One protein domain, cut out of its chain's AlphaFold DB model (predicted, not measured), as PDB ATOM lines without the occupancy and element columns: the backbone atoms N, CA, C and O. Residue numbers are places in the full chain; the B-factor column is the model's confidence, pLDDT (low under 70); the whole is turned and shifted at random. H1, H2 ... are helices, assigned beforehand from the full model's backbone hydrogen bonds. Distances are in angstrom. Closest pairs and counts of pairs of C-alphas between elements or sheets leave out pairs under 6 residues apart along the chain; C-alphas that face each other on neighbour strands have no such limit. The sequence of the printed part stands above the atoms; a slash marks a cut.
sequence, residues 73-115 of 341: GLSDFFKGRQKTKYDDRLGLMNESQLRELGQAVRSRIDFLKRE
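This is residues 73 to 115 of the 341 residues of the protein "MADS-box domain-containing protein" of Salvia splendens (UniProt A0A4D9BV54). Two helices, H1 and H2, make an open V: they come near each other at the bend, where residues 92 to 94 link them, and their far ends spread apart with nothing between them. The V is flat, its C-alphas spanning 32 by 31 by 6 A along the three main axes. The printed part has 43 residues with two named helices, H1 then H2 along the chain, and no named strand; the class is all helix. The whole is only just loose, close to extended, with a radius of gyration of the C-alphas of 13.6 A.

After Gly 73, H1 runs over residues 74 to 91, from C-alpha 74 at (30.382, -37.230, -26.966) to C-alpha 91 at (24.459, -27.445, -3.703), 25.9 A. H2 holds residues 95 to 115 and is the longest helix, 30.4 A from its first to its last C-alpha. It ends at C-alpha 115 at (18.004, -58.011, -8.627).

H1 and H2 are joined by a tight link of 3 residues. They are close but not clearly touching, with 1 pair of C-alphas within 8 A, those of Leu 90 and Leu 98, 7.4 A apart. Their lines stand at a steep tilt of 45 degrees, and they run opposite ways. Their centres are 19.8 A apart. In H1 and H2 every O i to N i+4 pair is within hydrogen-bond range.

Residues 73 to 89, of which 74 to 89 belong to H1, stand free, and so do residues 102 to 115 of H2. The two C-alphas farthest apart are those of Gly 73 and Ser 96, at 36.6 A. The printed part has no cut and no long link. The mean pLDDT of the printed part is 78.5; residues 82 to 87 are under 70.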
ATOM      1  N   GLY A  73      35.237 -37.307 -25.942       81.75
ATOM      2  CA  GLY A  73      34.127 -37.879 -26.688       81.75
ATOM      3  C   GLY A  73      32.787 -37.179 -26.457       81.75
ATOM      4  O   GLY A  73      32.613 -36.296 -25.615       81.75
ATOM      5  N   LEU A  74      31.772 -37.640 -27.195       79.06
ATOM      6  CA  LEU A  74      30.382 -37.230 -26.966       79.06
ATOM      7  C   LEU A  74      29.883 -37.661 -25.580       79.06
ATOM      8  O   LEU A  74      29.129 -36.920 -24.954       79.06
ATOM      9  N   SER A  75      30.319 -38.825 -25.090       79.69
ATOM     10  CA  SER A  75      29.977 -39.300 -23.745       79.69
ATOM     11  C   SER A  75      30.491 -38.332 -22.676       79.69
ATOM     12  O   SER A  75      29.716 -37.889 -21.832       79.69
ATOM     13  N   ASP A  76      31.751 -37.899 -22.781       82.00
ATOM     14  CA  ASP A  76      32.359 -36.943 -21.845       82.00
ATOM     15  C   ASP A  76      31.638 -35.598 -21.849       82.00
ATOM     16  O   ASP A  76      31.424 -34.997 -20.794       82.00
ATOM     17  N   PHE A  77      31.176 -35.151 -23.020       78.81
ATOM     18  CA  PHE A  77      30.313 -33.982 -23.086       78.81
ATOM     19  C   PHE A  77      29.031 -34.153 -22.279       78.81
ATOM     20  O   PHE A  77      28.715 -33.305 -21.438       78.81
ATOM     21  N   PHE A  78      28.252 -35.189 -22.581       78.50
ATOM     22  CA  PHE A  78      26.947 -35.353 -21.954       78.50
ATOM     23  C   PHE A  78      27.100 -35.589 -20.449       78.50
ATOM     24  O   PHE A  78      26.371 -34.970 -19.674       78.50
ATOM     25  N   LYS A  79      28.119 -36.354 -20.034       79.25
ATOM     26  CA  LYS A  79      28.505 -36.526 -18.628       79.25
ATOM     27  C   LYS A  79      28.833 -35.190 -17.961       79.25
ATOM     28  O   LYS A  79      28.289 -34.903 -16.901       79.25
ATOM     29  N   GLY A  80      29.644 -34.335 -18.588       75.56
ATOM     30  CA  GLY A  80      29.991 -33.020 -18.034       75.56
ATOM     31  C   GLY A  80      28.782 -32.095 -17.847       75.56
ATOM     32  O   GLY A  80      28.666 -31.407 -16.831       75.56
ATOM     33  N   ARG A  81      27.832 -32.113 -18.791       70.94
ATOM     34  CA  ARG A  81      26.607 -31.298 -18.712       70.94
ATOM     35  C   ARG A  81      25.600 -31.832 -17.693       70.94
ATOM     36  O   ARG A  81      24.871 -31.062 -17.076       70.94
ATOM     37  N   GLN A  82      25.523 -33.149 -17.537       69.94
ATOM     38  CA  GLN A  82      24.669 -33.755 -16.522       69.94
ATOM     39  C   GLN A  82      25.243 -33.525 -15.128       69.94
ATOM     40  O   GLN A  82      24.517 -33.064 -14.254       69.94
ATOM     41  N   LYS A  83      26.546 -33.765 -14.944       67.38
ATOM     42  CA  LYS A  83      27.245 -33.570 -13.670       67.38
ATOM     43  C   LYS A  83      27.021 -32.167 -13.109       67.38
ATOM     44  O   LYS A  83      26.535 -32.044 -11.998       67.38
ATOM     45  N   THR A  84      27.242 -31.131 -13.918       62.47
ATOM     46  CA  THR A  84      26.975 -29.733 -13.527       62.47
ATOM     47  C   THR A  84      25.528 -29.514 -13.079       62.47
ATOM     48  O   THR A  84      25.293 -28.980 -12.003       62.47
ATOM     49  N   LYS A  85      24.543 -30.035 -13.821       67.38
ATOM     50  CA  LYS A  85      23.120 -29.922 -13.453       67.38
ATOM     51  C   LYS A  85      22.775 -30.614 -12.125       67.38
ATOM     52  O   LYS A  85      21.885 -30.146 -11.415       67.38
ATOM     53  N   TYR A  86      23.404 -31.744 -11.803       62.47
ATOM     54  CA  TYR A  86      23.171 -32.445 -10.535       62.47
ATOM     55  C   TYR A  86      23.947 -31.809  -9.380       62.47
ATOM     56  O   TYR A  86      23.370 -31.649  -8.307       62.47
ATOM     57  N   ASP A  87      25.188 -31.385  -9.610       68.25
ATOM     58  CA  ASP A  87      26.030 -30.701  -8.625       68.25
ATOM     59  C   ASP A  87      25.392 -29.371  -8.191       68.25
ATOM     60  O   ASP A  87      25.270 -29.111  -6.993       68.25
ATOM     61  N   ASP A  88      24.853 -28.592  -9.137       74.44
ATOM     62  CA  ASP A  88      24.112 -27.359  -8.847       74.44
ATOM     63  C   ASP A  88      22.871 -27.635  -7.985       74.44
ATOM     64  O   ASP A  88      22.574 -26.906  -7.039       74.44
ATOM     65  N   ARG A  89      22.138 -28.721  -8.267       71.75
ATOM     66  CA  ARG A  89      20.949 -29.102  -7.484       71.75
ATOM     67  C   ARG A  89      21.310 -29.617  -6.095       71.75
ATOM     68  O   ARG A  89      20.572 -29.338  -5.156       71.75
ATOM     69  N   LEU A  90      22.411 -30.354  -5.955       73.94
ATOM     70  CA  LEU A  90      22.917 -30.835  -4.667       73.94
ATOM     71  C   LEU A  90      23.411 -29.677  -3.798       73.94
ATOM     72  O   LEU A  90      23.146 -29.675  -2.598       73.94
ATOM     73  N   GLY A  91      24.036 -28.662  -4.400       74.44
ATOM     74  CA  GLY A  91      24.459 -27.445  -3.703       74.44
ATOM     75  C   GLY A  91      23.303 -26.607  -3.143       74.44
ATOM     76  O   GLY A  91      23.504 -25.845  -2.200       74.44
ATOM     77  N   LEU A  92      22.087 -26.763  -3.681       79.56
ATOM     78  CA  LEU A  92      20.878 -26.075  -3.210       79.56
ATOM     79  C   LEU A  92      20.123 -26.835  -2.105       79.56
ATOM     80  O   LEU A  92      19.208 -26.272  -1.502       79.56
ATOM     81  N   MET A  93      20.466 -28.099  -1.840       84.19
ATOM     82  CA  MET A  93      19.804 -28.906  -0.813       84.19
ATOM     83  C   MET A  93      20.408 -28.655   0.566       84.19
ATOM     84  O   MET A  93      21.621 -28.535   0.731       84.19
ATOM     85  N   ASN A  94      19.557 -28.630   1.589       86.38
ATOM     86  CA  ASN A  94      20.025 -28.572   2.970       86.38
ATOM     87  C   ASN A  94      20.486 -29.954   3.478       86.38
ATOM     88  O   ASN A  94      20.227 -30.995   2.871       86.38
ATOM     89  N   GLU A  95      21.145 -29.974   4.636       87.50
ATOM     90  CA  GLU A  95      21.751 -31.185   5.203       87.50
ATOM     91  C   GLU A  95      20.740 -32.325   5.444       87.50
ATOM     92  O   GLU A  95      21.044 -33.496   5.209       87.50
ATOM     93  N   SER A  96      19.507 -32.004   5.853       85.62
ATOM     94  CA  SER A  96      18.442 -33.004   6.024       85.62
ATOM     95  C   SER A  96      18.000 -33.632   4.704       85.62
ATOM     96  O   SER A  96      17.865 -34.854   4.635       85.62
ATOM     97  N   GLN A  97      17.841 -32.826   3.652       85.00
ATOM     98  CA  GLN A  97      17.459 -33.298   2.321       85.00
ATOM     99  C   GLN A  97      18.557 -34.167   1.704       85.00
ATOM    100  O   GLN A  97      18.268 -35.223   1.146       85.00
ATOM    101  N   LEU A  98      19.826 -33.779   1.874       81.44
ATOM    102  CA  LEU A  98      20.964 -34.590   1.437       81.44
ATOM    103  C   LEU A  98      21.015 -35.938   2.167       81.44
ATOM    104  O   LEU A  98      21.317 -36.967   1.559       81.44
ATOM    105  N   ARG A  99      20.679 -35.960   3.462       83.06
ATOM    106  CA  ARG A  99      20.642 -37.197   4.251       83.06
ATOM    107  C   ARG A  99      19.539 -38.146   3.783       83.06
ATOM    108  O   ARG A  99      19.798 -39.345   3.674       83.06
ATOM    109  N   GLU A 100      18.346 -37.628   3.501       85.69
ATOM    110  CA  GLU A 100      17.216 -38.406   2.973       85.69
ATOM    111  C   GLU A 100      17.496 -38.927   1.560       85.69
ATOM    112  O   GLU A 100      17.342 -40.123   1.305       85.69
ATOM    113  N   LEU A 101      18.019 -38.075   0.672       80.62
ATOM    114  CA  LEU A 101      18.433 -38.477  -0.671       80.62
ATOM    115  C   LEU A 101      19.502 -39.577  -0.614       80.62
ATOM    116  O   LEU A 101      19.403 -40.587  -1.309       80.62
ATOM    117  N   GLY A 102      20.491 -39.433   0.272       81.88
ATOM    118  CA  GLY A 102      21.517 -40.447   0.485       81.88
ATOM    119  C   GLY A 102      20.952 -41.785   0.973       81.88
ATOM    120  O   GLY A 102      21.451 -42.837   0.579       81.88
ATOM    121  N   GLN A 103      19.910 -41.777   1.813       87.19
ATOM    122  CA  GLN A 103      19.228 -43.008   2.236       87.19
ATOM    123  C   GLN A 103      18.491 -43.666   1.067       87.19
ATOM    124  O   GLN A 103      18.662 -44.865   0.851       87.19
ATOM    125  N   ALA A 104      17.752 -42.885   0.278       81.44
ATOM    126  CA  ALA A 104      17.022 -43.384  -0.883       81.44
ATOM    127  C   ALA A 104      17.956 -44.012  -1.933       81.44
ATOM    128  O   ALA A 104      17.696 -45.119  -2.412       81.44
ATOM    129  N   VAL A 105      19.083 -43.356  -2.240       78.94
ATOM    130  CA  VAL A 105      20.090 -43.876  -3.181       78.94
ATOM    131  C   VAL A 105      20.680 -45.197  -2.681       78.94
ATOM    132  O   VAL A 105      20.744 -46.161  -3.443       78.94
ATOM    133  N   ARG A 106      21.046 -45.288  -1.394       78.88
ATOM    134  CA  ARG A 106      21.556 -46.539  -0.800       78.88
ATOM    135  C   ARG A 106      20.551 -47.683  -0.918       78.88
ATOM    136  O   ARG A 106      20.912 -48.760  -1.379       78.88
ATOM    137  N   SER A 107      19.281 -47.440  -0.587       83.94
ATOM    138  CA  SER A 107      18.234 -48.460  -0.705       83.94
ATOM    139  C   SER A 107      18.036 -48.943  -2.145       83.94
ATOM    140  O   SER A 107      17.794 -50.132  -2.361       83.94
ATOM    141  N   ARG A 108      18.170 -48.055  -3.139       79.06
ATOM    142  CA  ARG A 108      18.075 -48.430  -4.557       79.06
ATOM    143  C   ARG A 108      19.270 -49.264  -5.015       79.06
ATOM    144  O   ARG A 108      19.063 -50.244  -5.722       79.06
ATOM    145  N   ILE A 109      20.485 -48.929  -4.580       82.50
ATOM    146  CA  ILE A 109      21.685 -49.735  -4.860       82.50
ATOM    147  C   ILE A 109      21.523 -51.146  -4.286       82.50
ATOM    148  O   ILE A 109      21.758 -52.124  -4.991       82.50
ATOM    149  N   ASP A 110      21.068 -51.267  -3.037       83.50
ATOM    150  CA  ASP A 110      20.845 -52.572  -2.406       83.50
ATOM    151  C   ASP A 110      19.768 -53.390  -3.125       83.50
ATOM    152  O   ASP A 110      19.876 -54.614  -3.226       83.50
ATOM    153  N   PHE A 111      18.731 -52.724  -3.635       83.81
ATOM    154  CA  PHE A 111      17.698 -53.356  -4.447       83.81
ATOM    155  C   PHE A 111      18.264 -53.887  -5.772       83.81
ATOM    156  O   PHE A 111      18.068 -55.060  -6.084       83.81
ATOM    157  N   LEU A 112      19.017 -53.065  -6.511       78.56
ATOM    158  CA  LEU A 112      19.615 -53.454  -7.794       78.56
ATOM    159  C   LEU A 112      20.648 -54.576  -7.633       78.56
ATOM    160  O   LEU A 112      20.680 -55.500  -8.440       78.56
ATOM    161  N   LYS A 113      21.442 -54.554  -6.554       82.56
ATOM    162  CA  LYS A 113      22.358 -55.653  -6.214       82.56
ATOM    163  C   LYS A 113      21.611 -56.974  -6.043       82.56
ATOM    164  O   LYS A 113      22.038 -57.985  -6.592       82.56
ATOM    165  N   ARG A 114      20.483 -56.970  -5.324       79.06
ATOM    166  CA  ARG A 114      19.644 -58.169  -5.161       79.06
ATOM    167  C   ARG A 114      19.028 -58.618  -6.483       79.06
ATOM    168  O   ARG A 114      19.009 -59.810  -6.758       79.06
ATOM    169  N   GLU A 115      18.567 -57.688  -7.312       75.94
ATOM    170  CA  GLU A 115      18.004 -58.011  -8.627       75.94
ATOM    171  C   GLU A 115      19.045 -58.655  -9.560       75.94
ATOM    172  O   GLU A 115      18.756 -59.656 -10.215       75.94
TER     173      GLU A 115